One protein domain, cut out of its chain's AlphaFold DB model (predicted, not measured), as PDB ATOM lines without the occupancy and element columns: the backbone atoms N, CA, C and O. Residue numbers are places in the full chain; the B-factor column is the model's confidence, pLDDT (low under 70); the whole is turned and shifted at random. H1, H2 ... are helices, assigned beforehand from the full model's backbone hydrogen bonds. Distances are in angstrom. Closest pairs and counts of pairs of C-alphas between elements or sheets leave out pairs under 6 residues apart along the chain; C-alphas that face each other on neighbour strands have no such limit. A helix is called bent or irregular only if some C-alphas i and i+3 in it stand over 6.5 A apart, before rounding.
ATOM      1  N   LEU A  16      -2.493  -2.801 -32.621       49.66
ATOM      2  CA  LEU A  16      -2.677  -4.243 -32.784       49.66
ATOM      3  C   LEU A  16      -1.296  -4.880 -32.969       49.66
ATOM      4  O   LEU A  16      -0.966  -5.383 -34.036       49.66
ATOM      5  N   MET A  17      -0.460  -4.801 -31.930       54.12
ATOM      6  CA  MET A  17       0.753  -5.603 -31.879       54.12
ATOM      7  C   MET A  17       0.360  -7.038 -31.551       54.12
ATOM      8  O   MET A  17      -0.110  -7.341 -30.452       54.12
ATOM      9  N   PHE A  18       0.539  -7.930 -32.515       72.56
ATOM     10  CA  PHE A  18       0.339  -9.356 -32.312       72.56
ATOM     11  C   PHE A  18       1.586  -9.947 -31.661       72.56
ATOM     12  O   PHE A  18       2.705  -9.688 -32.097       72.56
ATOM     13  N   ARG A  19       1.418 -10.769 -30.623       73.81
ATOM     14  CA  ARG A  19       2.556 -11.515 -30.079       73.81
ATOM     15  C   ARG A  19       3.018 -12.554 -31.088       73.81
ATOM     16  O   ARG A  19       2.223 -13.380 -31.540       73.81
ATOM     17  N   TRP A  20       4.303 -12.515 -31.416       80.31
ATOM     18  CA  TRP A  20       4.953 -13.597 -32.132       80.31
ATOM     19  C   TRP A  20       5.119 -14.783 -31.179       80.31
ATOM     20  O   TRP A  20       5.702 -14.648 -30.107       80.31
ATOM     21  N   ASN A  21       4.575 -15.938 -31.559       76.88
ATOM     22  CA  ASN A  21       4.519 -17.124 -30.696       76.88
ATOM     23  C   ASN A  21       5.582 -18.180 -31.055       76.88
ATOM     24  O   ASN A  21       5.412 -19.347 -30.707       76.88
ATOM     25  N   SER A  22       6.647 -17.795 -31.768       82.94
ATOM     26  CA  SER A  22       7.779 -18.675 -32.108       82.94
ATOM     27  C   SER A  22       9.119 -18.022 -31.757       82.94
ATOM     28  O   SER A  22       9.144 -16.980 -31.105       82.94
ATOM     29  N   THR A  23      10.239 -18.619 -32.172       87.56
ATOM     30  CA  THR A  23      11.571 -18.071 -31.875       87.56
ATOM     31  C   THR A  23      11.909 -16.851 -32.742       87.56
ATOM     32  O   THR A  23      11.263 -16.585 -33.766       87.56
ATOM     33  N   ALA A  24      12.946 -16.115 -32.341       89.00
ATOM     34  CA  ALA A  24      13.498 -14.999 -33.100       89.00
ATOM     35  C   ALA A  24      14.047 -15.434 -34.473       89.00
ATOM     36  O   ALA A  24      13.889 -14.725 -35.465       89.00
ATOM     37  N   GLU A  25      14.643 -16.626 -34.560       90.12
ATOM     38  CA  GLU A  25      15.119 -17.207 -35.816       90.12
ATOM     39  C   GLU A  25      13.963 -17.507 -36.766       90.12
ATOM     40  O   GLU A  25      14.067 -17.195 -37.949       90.12
ATOM     41  N   ASP A  26      12.851 -18.050 -36.263       82.88
ATOM     42  CA  ASP A  26      11.657 -18.289 -37.078       82.88
ATOM     43  C   ASP A  26      11.076 -16.974 -37.620       82.88
ATOM     44  O   ASP A  26      10.653 -16.910 -38.777       82.88
ATOM     45  N   PHE A  27      11.100 -15.904 -36.816       86.06
ATOM     46  CA  PHE A  27      10.716 -14.569 -37.277       86.06
ATOM     47  C   PHE A  27      11.661 -14.056 -38.372       86.06
ATOM     48  O   PHE A  27      11.213 -13.562 -39.408       86.06
ATOM     49  N   CYS A  28      12.972 -14.230 -38.186       90.44
ATOM     50  CA  CYS A  28      13.978 -13.874 -39.182       90.44
ATOM     51  C   CYS A  28      13.790 -14.649 -40.493       90.44
ATOM     52  O   CYS A  28      13.829 -14.052 -41.567       90.44
ATOM     53  N   VAL A  29      13.521 -15.956 -40.422       85.25
ATOM     54  CA  VAL A  29      13.194 -16.801 -41.583       85.25
ATOM     55  C   VAL A  29      11.936 -16.300 -42.286       85.25
ATOM     56  O   VAL A  29      11.938 -16.180 -43.511       85.25
ATOM     57  N   PHE A  30      10.881 -15.974 -41.537       83.56
ATOM     58  CA  PHE A  30       9.639 -15.445 -42.094       83.56
ATOM     59  C   PHE A  30       9.877 -14.153 -42.886       83.56
ATOM     60  O   PHE A  30       9.558 -14.100 -44.073       83.56
ATOM     61  N   VAL A  31      10.501 -13.143 -42.273       87.06
ATOM     62  CA  VAL A  31      10.799 -11.865 -42.941       87.06
ATOM     63  C   VAL A  31      11.706 -12.079 -44.154       87.06
ATOM     64  O   VAL A  31      11.449 -11.525 -45.224       87.06
ATOM     65  N   PHE A  32      12.734 -12.919 -44.019       84.88
ATOM     66  CA  PHE A  32      13.674 -13.224 -45.094       84.88
ATOM     67  C   PHE A  32      12.987 -13.896 -46.289       84.88
ATOM     68  O   PHE A  32      13.218 -13.503 -47.431       84.88
ATOM     69  N   MET A  33      12.097 -14.865 -46.051       79.50
ATOM     70  CA  MET A  33      11.329 -15.506 -47.121       79.50
ATOM     71  C   MET A  33      10.334 -14.545 -47.772       79.50
ATOM     72  O   MET A  33      10.225 -14.539 -48.996       79.50
ATOM     73  N   MET A  34       9.655 -13.706 -46.982       78.50
ATOM     74  CA  MET A  34       8.756 -12.671 -47.500       78.50
ATOM     75  C   MET A  34       9.503 -11.661 -48.375       78.50
ATOM     76  O   MET A  34       9.004 -11.261 -49.419       78.50
ATOM     77  N   TYR A  35      10.714 -11.259 -47.995       79.12
ATOM     78  CA  TYR A  35      11.522 -10.380 -48.836       79.12
ATOM     79  C   TYR A  35      12.032 -11.104 -50.092       79.12
ATOM     80  O   TYR A  35      12.026 -10.540 -51.186       79.12
ATOM     81  N   ALA A  36      12.402 -12.382 -49.977       76.50
ATOM     82  CA  ALA A  36      12.843 -13.194 -51.110       76.50
ATOM     83  C   ALA A  36      11.736 -13.436 -52.155       76.50
ATOM     84  O   ALA A  36      12.038 -13.746 -53.309       76.50
ATOM     85  N   THR A  37      10.454 -13.240 -51.810       69.88
ATOM     86  CA  THR A  37       9.390 -13.184 -52.823       69.88
ATOM     87  C   THR A  37       9.432 -11.916 -53.661       69.88
ATOM     88  O   THR A  37       8.711 -11.846 -54.637       69.88
ATOM     89  N   TYR A  38      10.228 -10.905 -53.323       70.56
ATOM     90  CA  TYR A  38      10.471  -9.739 -54.176       70.56
ATOM     91  C   TYR A  38      11.819  -9.856 -54.881       70.56
ATOM     92  O   TYR A  38      11.886  -9.616 -56.086       70.56
ATOM     93  N   ASP A  39      12.845 -10.314 -54.161       68.88
ATOM     94  CA  ASP A  39      14.201 -10.517 -54.673       68.88
ATOM     95  C   ASP A  39      14.708 -11.948 -54.390       68.88
ATOM     96  O   ASP A  39      15.321 -12.211 -53.350       68.88
ATOM     97  N   PRO A  40      14.461 -12.905 -55.306       65.44
ATOM     98  CA  PRO A  40      14.847 -14.302 -55.112       65.44
ATOM     99  C   PRO A  40      16.361 -14.535 -55.041       65.44
ATOM    100  O   PRO A  40      16.791 -15.537 -54.466       65.44
ATOM    101  N   ALA A  41      17.176 -13.628 -55.597       71.62
ATOM    102  CA  ALA A  41      18.636 -13.758 -55.594       71.62
ATOM    103  C   ALA A  41      19.207 -13.738 -54.166       71.62
ATOM    104  O   ALA A  41      20.239 -14.351 -53.888       71.62
ATOM    105  N   LEU A  42      18.482 -13.112 -53.236       74.81
ATOM    106  CA  LEU A  42      18.841 -13.003 -51.827       74.81
ATOM    107  C   LEU A  42      18.983 -14.370 -51.128       74.81
ATOM    108  O   LEU A  42      19.779 -14.513 -50.197       74.81
ATOM    109  N   LEU A  43      18.283 -15.407 -51.610       72.44
ATOM    110  CA  LEU A  43      18.386 -16.767 -51.067       72.44
ATOM    111  C   LEU A  43      19.807 -17.341 -51.192       72.44
ATOM    112  O   LEU A  43      20.235 -18.090 -50.313       72.44
ATOM    113  N   ALA A  44      20.540 -16.963 -52.244       73.00
ATOM    114  CA  ALA A  44      21.889 -17.453 -52.525       73.00
ATOM    115  C   ALA A  44      22.995 -16.676 -51.789       73.00
ATOM    116  O   ALA A  44      24.132 -17.141 -51.725       73.00
ATOM    117  N   LEU A  45      22.683 -15.502 -51.236       76.31
ATOM    118  CA  LEU A  45      23.672 -14.650 -50.575       76.31
ATOM    119  C   LEU A  45      24.048 -15.195 -49.199       76.31
ATOM    120  O   LEU A  45      23.263 -15.892 -48.570       76.31
ATOM    121  N   ASN A  46      25.220 -14.832 -48.683       83.06
ATOM    122  CA  ASN A  46      25.547 -15.024 -47.273       83.06
ATOM    123  C   ASN A  46      25.315 -13.704 -46.529       83.06
ATOM    124  O   ASN A  46      26.105 -12.774 -46.665       83.06
ATOM    125  N   MET A  47      24.260 -13.618 -45.714       86.25
ATOM    126  CA  MET A  47      23.932 -12.376 -44.990       86.25
ATOM    127  C   MET A  47      24.933 -12.030 -43.883       86.25
ATOM    128  O   MET A  47      24.902 -10.917 -43.377       86.25
ATOM    129  N   LYS A  48      25.834 -12.946 -43.512       85.81
ATOM    130  CA  LYS A  48      26.932 -12.646 -42.582       85.81
ATOM    131  C   LYS A  48      28.158 -12.062 -43.292       85.81
ATOM    132  O   LYS A  48      29.074 -11.587 -42.634       85.81
ATOM    133  N   ASP A  49      28.197 -12.120 -44.625       86.94
ATOM    134  CA  ASP A  49      29.287 -11.550 -45.411       86.94
ATOM    135  C   ASP A  49      29.151 -10.014 -45.459       86.94
ATOM    136  O   ASP A  49      28.105  -9.516 -45.895       86.94
ATOM    137  N   PRO A  50      30.184  -9.251 -45.051       87.31
ATOM    138  CA  PRO A  50      30.160  -7.789 -45.080       87.31
ATOM    139  C   PRO A  50      29.891  -7.191 -46.466       87.31
ATOM    140  O   PRO A  50      29.359  -6.090 -46.561       87.31
ATOM    141  N   SER A  51      30.217  -7.900 -47.552       90.69
ATOM    142  CA  SER A  51      29.938  -7.434 -48.918       90.69
ATOM    143  C   SER A  51      28.440  -7.316 -49.225       90.69
ATOM    144  O   SER A  51      28.058  -6.544 -50.099       90.69
ATOM    145  N   ASN A  52      27.586  -8.009 -48.465       89.75
ATOM    146  CA  ASN A  52      26.129  -7.986 -48.617       89.75
ATOM    147  C   ASN A  52      25.450  -6.961 -47.686       89.75
ATOM    148  O   ASN A  52      24.255  -7.076 -47.403       89.75
ATOM    149  N   GLN A  53      26.187  -5.966 -47.174       88.44
ATOM    150  CA  GLN A  53      25.667  -4.978 -46.219       88.44
ATOM    151  C   GLN A  53      24.466  -4.188 -46.750       88.44
ATOM    152  O   GLN A  53      23.526  -3.920 -46.001       88.44
ATOM    153  N   GLU A  54      24.449  -3.855 -48.040       91.12
ATOM    154  CA  GLU A  54      23.318  -3.149 -48.645       91.12
ATOM    155  C   GLU A  54      22.044  -4.007 -48.618       91.12
ATOM    156  O   GLU A  54      20.971  -3.547 -48.229       91.12
ATOM    157  N   GLN A  55      22.162  -5.283 -48.978       88.94
ATOM    158  CA  GLN A  55      21.056  -6.236 -48.988       88.94
ATOM    159  C   GLN A  55      20.572  -6.514 -47.564       88.94
ATOM    160  O   GLN A  55      19.365  -6.562 -47.333       88.94
ATOM    161  N   ARG A  56      21.487  -6.614 -46.590       89.88
ATOM    162  CA  ARG A  56      21.142  -6.692 -45.161       89.88
ATOM    163  C   ARG A  56      20.317  -5.494 -44.712       89.88
ATOM    164  O   ARG A  56      19.274  -5.685 -44.098       89.88
ATOM    165  N   ALA A  57      20.746  -4.279 -45.054       91.19
ATOM    166  CA  ALA A  57      20.032  -3.061 -44.680       91.19
ATOM    167  C   ALA A  57      18.611  -3.029 -45.265       91.19
ATOM    168  O   ALA A  57      17.670  -2.646 -44.574       91.19
ATOM    169  N   ARG A  58      18.426  -3.492 -46.507       90.81
ATOM    170  CA  ARG A  58      17.093  -3.595 -47.125       90.81
ATOM    171  C   ARG A  58      16.202  -4.623 -46.426       90.81
ATOM    172  O   ARG A  58      15.030  -4.344 -46.185       90.81
ATOM    173  N   VAL A  59      16.749  -5.785 -46.064       90.62
ATOM    174  CA  VAL A  59      16.009  -6.801 -45.296       90.62
ATOM    175  C   VAL A  59      15.647  -6.277 -43.905       90.62
ATOM    176  O   VAL A  59      14.523  -6.492 -43.467       90.62
ATOM    177  N   GLN A  60      16.543  -5.539 -43.240       93.00
ATOM    178  CA  GLN A  60      16.263  -4.898 -41.951       93.00
ATOM    179  C   GLN A  60      15.132  -3.868 -42.062       93.00
ATOM    180  O   GLN A  60      14.177  -3.935 -41.297       93.00
ATOM    181  N   GLN A  61      15.177  -2.971 -43.052       88.94
ATOM    182  CA  GLN A  61      14.096  -2.003 -43.286       88.94
ATOM    183  C   GLN A  61      12.751  -2.695 -43.526       88.94
ATOM    184  O   GLN A  61      11.707  -2.237 -43.067       88.94
ATOM    185  N   TYR A  62      12.775  -3.821 -44.239       87.44
ATOM    186  CA  TYR A  62      11.588  -4.637 -44.436       87.44
ATOM    187  C   TYR A  62      11.120  -5.286 -43.122       87.44
ATOM    188  O   TYR A  62       9.923  -5.294 -42.841       87.44
ATOM    189  N   ALA A  63      12.044  -5.767 -42.284       89.06
ATOM    190  CA  ALA A  63      11.761  -6.318 -40.958       89.06
ATOM    191  C   ALA A  63      11.112  -5.292 -40.021       89.06
ATOM    192  O   ALA A  63      10.170  -5.636 -39.309       89.06
ATOM    193  N   ASP A  64      11.565  -4.037 -40.053       85.38
ATOM    194  CA  ASP A  64      11.047  -2.956 -39.206       85.38
ATOM    195  C   ASP A  64       9.541  -2.740 -39.413       85.38
ATOM    196  O   ASP A  64       8.800  -2.518 -38.453       85.38
ATOM    197  N   ALA A  65       9.050  -2.902 -40.649       81.31
ATOM    198  CA  ALA A  65       7.619  -2.842 -40.943       81.31
ATOM    199  C   ALA A  65       6.833  -3.961 -40.235       81.31
ATOM    200  O   ALA A  65       5.737  -3.726 -39.726       81.31
ATOM    201  N   PHE A  66       7.394  -5.171 -40.148       79.50
ATOM    202  CA  PHE A  66       6.788  -6.269 -39.391       79.50
ATOM    203  C   PHE A  66       6.917  -6.068 -37.886       79.50
ATOM    204  O   PHE A  66       5.975  -6.372 -37.161       79.50
ATOM    205  N   LEU A  67       8.026  -5.512 -37.404       84.38
ATOM    206  CA  LEU A  67       8.222  -5.210 -35.985       84.38
ATOM    207  C   LEU A  67       7.310  -4.089 -35.479       84.38
ATOM    208  O   LEU A  67       7.031  -4.031 -34.287       84.38
ATOM    209  N   ALA A  68       6.763  -3.252 -36.364       78.75
ATOM    210  CA  ALA A  68       5.678  -2.334 -36.016       78.75
ATOM    211  C   ALA A  68       4.340  -3.057 -35.735       78.75
ATOM    212  O   ALA A  68       3.476  -2.513 -35.047       78.75
ATOM    213  N   MET A  69       4.166  -4.280 -36.253       76.12
ATOM    214  CA  MET A  69       2.937  -5.081 -36.153       76.12
ATOM    215  C   MET A  69       3.060  -6.281 -35.204       76.12
ATOM    216  O   MET A  69       2.048  -6.778 -34.711       76.12
ATOM    217  N   TYR A  70       4.276  -6.765 -34.953       77.19
ATOM    218  CA  TYR A  70       4.540  -7.944 -34.138       77.19
ATOM    219  C   TYR A  70       5.433  -7.610 -32.950       77.19
ATOM    220  O   TYR A  70       6.509  -7.037 -33.102       77.19
ATOM    221  N   GLN A  71       5.019  -8.054 -31.765       85.19
ATOM    222  CA  GLN A  71       5.887  -8.099 -30.598       85.19
ATOM    223  C   GLN A  71       6.703  -9.395 -30.651       85.19
ATOM    224  O   GLN A  71       6.154 -10.478 -30.437       85.19
ATOM    225  N   VAL A  72       7.998  -9.273 -30.940       85.50
ATOM    226  CA  VAL A  72       8.946 -10.390 -31.044       85.50
ATOM    227  C   VAL A  72       9.880 -10.368 -29.841       85.50
ATOM    228  O   VAL A  72      10.456  -9.328 -29.524       85.50
ATOM    229  N   ASP A  73      10.026 -11.508 -29.167       91.25
ATOM    230  CA  ASP A  73      11.088 -11.698 -28.181       91.25
ATOM    231  C   ASP A  73      12.367 -12.109 -28.913       91.25
ATOM    232  O   ASP A  73      12.407 -13.147 -29.576       91.25
ATOM    233  N   PHE A  74      13.391 -11.265 -28.823       93.69
ATOM    234  CA  PHE A  74      14.681 -11.517 -29.450       93.69
ATOM    235  C   PHE A  74      15.635 -12.312 -28.564       93.69
ATOM    236  O   PHE A  74      16.641 -12.770 -29.085       93.69
ATOM    237  N   SER A  75      15.347 -12.531 -27.276       92.44
ATOM    238  CA  SER A  75      16.271 -13.223 -26.372       92.44
ATOM    239  C   SER A  75      16.666 -14.612 -26.912       92.44
ATOM    240  O   SER A  75      15.788 -15.391 -27.288       92.44
ATOM    241  N   PRO A  76      17.969 -14.969 -26.932       93.44
ATOM    242  CA  PRO A  76      19.105 -14.296 -26.283       93.44
ATOM    243  C   PRO A  76      19.765 -13.164 -27.096       93.44
ATOM    244  O   PRO A  76      20.765 -12.607 -26.650       93.44
ATOM    245  N   TYR A  77      19.244 -12.842 -28.275       95.38
ATOM    246  CA  TYR A  77      19.717 -11.767 -29.144       95.38
ATOM    247  C   TYR A  77      19.145 -10.409 -28.728       95.38
ATOM    248  O   TYR A  77      18.152 -10.292 -28.007       95.38
ATOM    249  N   THR A  78      19.773  -9.356 -29.231       95.06
ATOM    250  CA  THR A  78      19.445  -7.967 -28.911       95.06
ATOM    251  C   THR A  78      18.380  -7.403 -29.851       95.06
ATOM    252  O   THR A  78      17.549  -6.596 -29.440       95.06
ATOM    253  N   ASN A  79      18.418  -7.787 -31.128       94.44
ATOM    254  CA  ASN A  79      17.537  -7.287 -32.184       94.44
ATOM    255  C   ASN A  79      17.579  -8.210 -33.421       94.44
ATOM    256  O   ASN A  79      18.278  -9.219 -33.432       94.44
ATOM    257  N   PHE A  80      16.841  -7.853 -34.475       93.75
ATOM    258  CA  PHE A  80      16.776  -8.625 -35.720       93.75
ATOM    259  C   PHE A  80      18.132  -8.777 -36.431       93.75
ATOM    260  O   PHE A  80      18.443  -9.856 -36.935       93.75
ATOM    261  N   GLU A  81      18.956  -7.729 -36.458       93.06
ATOM    262  CA  GLU A  81      20.291  -7.794 -37.059       93.06
ATOM    263  C   GLU A  81      21.201  -8.763 -36.296       93.06
ATOM    264  O   GLU A  81      21.876  -9.594 -36.903       93.06
ATOM    265  N   ASP A  82      21.133  -8.734 -34.967       94.12
ATOM    266  CA  ASP A  82      21.853  -9.655 -34.091       94.12
ATOM    267  C   ASP A  82      21.433 -11.115 -34.343       94.12
ATOM    268  O   ASP A  82      22.272 -12.014 -34.388       94.12
ATOM    269  N   VAL A  83      20.148 -11.363 -34.636       93.38
ATOM    270  CA  VAL A  83      19.691 -12.682 -35.103       93.38
ATOM    271  C   VAL A  83      20.356 -13.040 -36.435       93.38
ATOM    272  O   VAL A  83      20.879 -14.145 -36.570       93.38
ATOM    273  N   MET A  84      20.383 -12.149 -37.429       90.69
ATOM    274  CA  MET A  84      21.022 -12.448 -38.722       90.69
ATOM    275  C   MET A  84      22.511 -12.798 -38.578       90.69
ATOM    276  O   MET A  84      23.000 -13.699 -39.269       90.69
ATOM    277  N   ASP A  85      23.213 -12.138 -37.660       90.44
ATOM    278  CA  ASP A  85      24.654 -12.302 -37.462       90.44
ATOM    279  C   ASP A  85      25.018 -13.485 -36.578       90.44
ATOM    280  O   ASP A  85      25.899 -14.283 -36.922       90.44
ATOM    281  N   ASN A  86      24.320 -13.645 -35.460       90.31
ATOM    282  CA  ASN A  86      24.754 -14.526 -34.382       90.31
ATOM    283  C   ASN A  86      23.888 -15.780 -34.235       90.31
ATOM    284  O   ASN A  86      24.309 -16.725 -33.571       90.31
ATOM    285  N   SER A  87      22.740 -15.859 -34.915       88.62
ATOM    286  CA  SER A  87      21.903 -17.063 -34.889       88.62
ATOM    287  C   SER A  87      22.265 -18.096 -35.963       88.62
ATOM    288  O   SER A  87      23.113 -17.893 -36.848       88.62
ATOM    289  N   ASN A  88      21.546 -19.218 -35.903       84.19
ATOM    290  CA  ASN A  88      21.491 -20.267 -36.913       84.19
ATOM    291  C   ASN A  88      20.272 -20.138 -37.859       84.19
ATOM    292  O   ASN A  88      19.877 -21.140 -38.454       84.19
ATOM    293  N   PHE A  89      19.689 -18.943 -38.065       82.19
ATOM    294  CA  PHE A  89      18.473 -18.776 -38.892       82.19
ATOM    295  C   PHE A  89      18.590 -19.380 -40.307       82.19
ATOM    296  O   PHE A  89      17.601 -19.831 -40.874       82.19
ATOM    297  N   ARG A  90      19.800 -19.437 -40.884       77.38
ATOM    298  CA  ARG A  90      20.083 -20.118 -42.164       77.38
ATOM    299  C   ARG A  90      19.826 -21.622 -42.103       77.38
ATOM    300  O   ARG A  90      19.233 -22.166 -43.027       77.38
ATOM    301  N   GLN A  91      20.252 -22.278 -41.026       76.56
ATOM    302  CA  GLN A  91      19.949 -23.688 -40.787       76.56
ATOM    303  C   GLN A  91      18.439 -23.868 -40.618       76.56
ATOM    304  O   GLN A  91      17.843 -24.753 -41.226       76.56
ATOM    305  N   ARG A  92      17.804 -22.954 -39.878       72.00
ATOM    306  CA  ARG A  92      16.357 -22.961 -39.677       72.00
ATOM    307  C   ARG A  92      15.569 -22.772 -40.978       72.00
ATOM    308  O   ARG A  92      14.569 -23.447 -41.195       72.00
ATOM    309  N   LEU A  93      16.045 -21.913 -41.881       73.06
ATOM    310  CA  LEU A  93      15.482 -21.721 -43.220       73.06
ATOM    311  C   LEU A  93      15.503 -23.023 -44.033       73.06
ATOM    312  O   LEU A  93      14.519 -23.339 -44.703       73.06
ATOM    313  N   ILE A  94      16.611 -23.770 -43.972       68.69
ATOM    314  CA  ILE A  94      16.747 -25.071 -44.641       68.69
ATOM    315  C   ILE A  94      15.745 -26.063 -44.047       68.69
ATOM    316  O   ILE A  94      14.984 -26.658 -44.801       68.69
ATOM    317  N   GLU A  95      15.670 -26.174 -42.718       68.81
ATOM    318  CA  GLU A  95      14.714 -27.055 -42.031       68.81
ATOM    319  C   GLU A  95      13.262 -26.751 -42.413       68.81
ATOM    320  O   GLU A  95      12.495 -27.667 -42.709       68.81
ATOM    321  N   VAL A  96      12.885 -25.469 -42.450       63.97
ATOM    322  CA  VAL A  96      11.550 -25.033 -42.880       63.97
ATOM    323  C   VAL A  96      11.307 -25.425 -44.338       63.97
ATOM    324  O   VAL A  96      10.252 -25.966 -44.659       63.97
ATOM    325  N   CYS A  97      12.283 -25.220 -45.224       62.03
ATOM    326  CA  CYS A  97      12.151 -25.615 -46.625       62.03
ATOM    327  C   CYS A  97      12.030 -27.137 -46.801       62.03
ATOM    328  O   CYS A  97      11.210 -27.586 -47.599       62.03
ATOM    329  N   GLU A  98      12.811 -27.934 -46.071       55.47
ATOM    330  CA  GLU A  98      12.760 -29.400 -46.116       55.47
ATOM    331  C   GLU A  98      11.454 -29.955 -45.540       55.47
ATOM    332  O   GLU A  98      10.871 -30.883 -46.105       55.47
ATOM    333  N   TYR A  99      10.978 -29.383 -44.432       58.31
ATOM    334  CA  TYR A  99       9.684 -29.722 -43.848       58.31
ATOM    335  C   TYR A  99       8.548 -29.459 -44.843       58.31
ATOM    336  O   TYR A  99       7.691 -30.318 -45.041       58.31
ATOM    337  N   GLU A 100       8.579 -28.315 -45.529       52.75
ATOM    338  CA  GLU A 100       7.580 -27.961 -46.541       52.75
ATOM    339  C   GLU A 100       7.613 -28.893 -47.763       52.75
ATOM    340  O   GLU A 100       6.552 -29.251 -48.274       52.75
ATOM    341  N   VAL A 101       8.794 -29.338 -48.213       48.94
ATOM    342  CA  VAL A 101       8.916 -30.336 -49.295       48.94
ATOM    343  C   VAL A 101       8.287 -31.667 -48.876       48.94
ATOM    344  O   VAL A 101       7.434 -32.189 -49.590       48.94
ATOM    345  N   LYS A 102       8.619 -32.169 -47.681       50.22
ATOM    346  CA  LYS A 102       8.040 -33.413 -47.147       50.22
ATOM    347  C   LYS A 102       6.526 -33.316 -46.955       50.22
ATOM    348  O   LYS A 102       5.815 -34.291 -47.181       50.22
ATOM    349  N   LEU A 103       6.021 -32.153 -46.540       50.44
ATOM    350  CA  LEU A 103       4.584 -31.907 -46.413       50.44
ATOM    351  C   LEU A 103       3.898 -31.902 -47.788       50.44
ATOM    352  O   LEU A 103       2.812 -32.457 -47.926       50.44
ATOM    353  N   ALA A 104       4.526 -31.310 -48.809       46.06
ATOM    354  CA  ALA A 104       4.008 -31.300 -50.175       46.06
ATOM    355  C   ALA A 104       3.946 -32.707 -50.791       46.06
ATOM    356  O   ALA A 104       2.972 -33.025 -51.465       46.06
ATOM    357  N   GLU A 105       4.930 -33.563 -50.507       48.12
ATOM    358  CA  GLU A 105       4.941 -34.974 -50.921       48.12
ATOM    359  C   GLU A 105       3.844 -35.810 -50.236       48.12
ATOM    360  O   GLU A 105       3.380 -36.803 -50.795       48.12
TER     361      GLU A 105
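AT A GLANCE: This is residues 16 to 105 of the 151 residues of an uncharacterized protein of Filimonas endophytica (UniProt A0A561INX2). One helix, H1, runs through the middle of the domain; H3 crosses it near one end, while H4 and the start of H5 pack across it near the other. H5 then leads away as an arm, its residues 97 to 105 sticking out from the body, and the short H2 sits near the end of H1. Ninety residues are printed, with five named helices in the order H1, H2, H3, H4, H5 and no named strand, an all-helix domain. The whole is compact, with a radius of gyration of the C-alphas of 13.0 A, and spans 36 by 32 by 25 A.

HOW THE PARTS SIT: Start at residues 18 to 19, which pair with residues 70 to 71 as a short parallel pairing. Next comes the hub, H1, residues 24 to 36. Its residues 31 to 35 touch residues 59 to 66 of H3, residues 50 to 67, about perpendicular at 76 degrees; the closest C-alphas, of Val 31 and Ala 63, are 6.0 A apart. Its residues 24 to 28 touch H4, residues 80 to 86, only just about perpendicular at 73 degrees; the closest C-alphas, of Glu 25 and Val 83, are 6.5 A apart. Its residues 25 to 29 touch residues 89 to 93 of H5, residues 89 to 105, only just about perpendicular at 70.1 degrees; the C-alphas of Glu 25 and Phe 89, the closest, are 4.8 A apart. H2, residues 40 to 44, is close to H1 but not clearly touching, with the closest C-alphas, of Ala 36 and Leu 42, 6.0 A apart. H3 and H4 form a helical hairpin and only just touch, with 3 pairs of C-alphas within 8 A, the closest being Gln 60 and Glu 81 at 7.0 A; they run opposite ways at a steep tilt of 41 degrees. H3 and H5 are apart. Each O i to N i+4 pair is within hydrogen-bond range in H1, H4 and H5, against 10 of 14 in H3 and 0 of 1 in H2, where 2 of 2 O i to N i+3 pairs are within range.

IN THESE COORDINATES: Find C-alpha 24 at (13.498, -14.999, -33.100); from there H1 runs 18.1 A to C-alpha 36. H2 follows at residues 40 to 44. H3 runs 23.9 A from C-alpha 50 at (30.160, -7.789, -45.080) to C-alpha 67; it is irregular, with C-alphas 51 and 54 7.9 A apart, and has a kink of 38 degrees near residue 57. After H4, residues 80 to 86, H5 runs 24.3 A to C-alpha 105 at (4.941, -34.974, -50.921).

THE WHOLE: The C-alphas of Thr 78 and Glu 105, the two farthest apart, are 37.7 A apart. The printed part has no cut. Look to residues 68 to 79 for the long link, H3 to H4; the other links are tight. The mean pLDDT of the printed part is 79.7, and it is under 70 at residues 16 to 17, 37, 39 to 40 and 94 to 105.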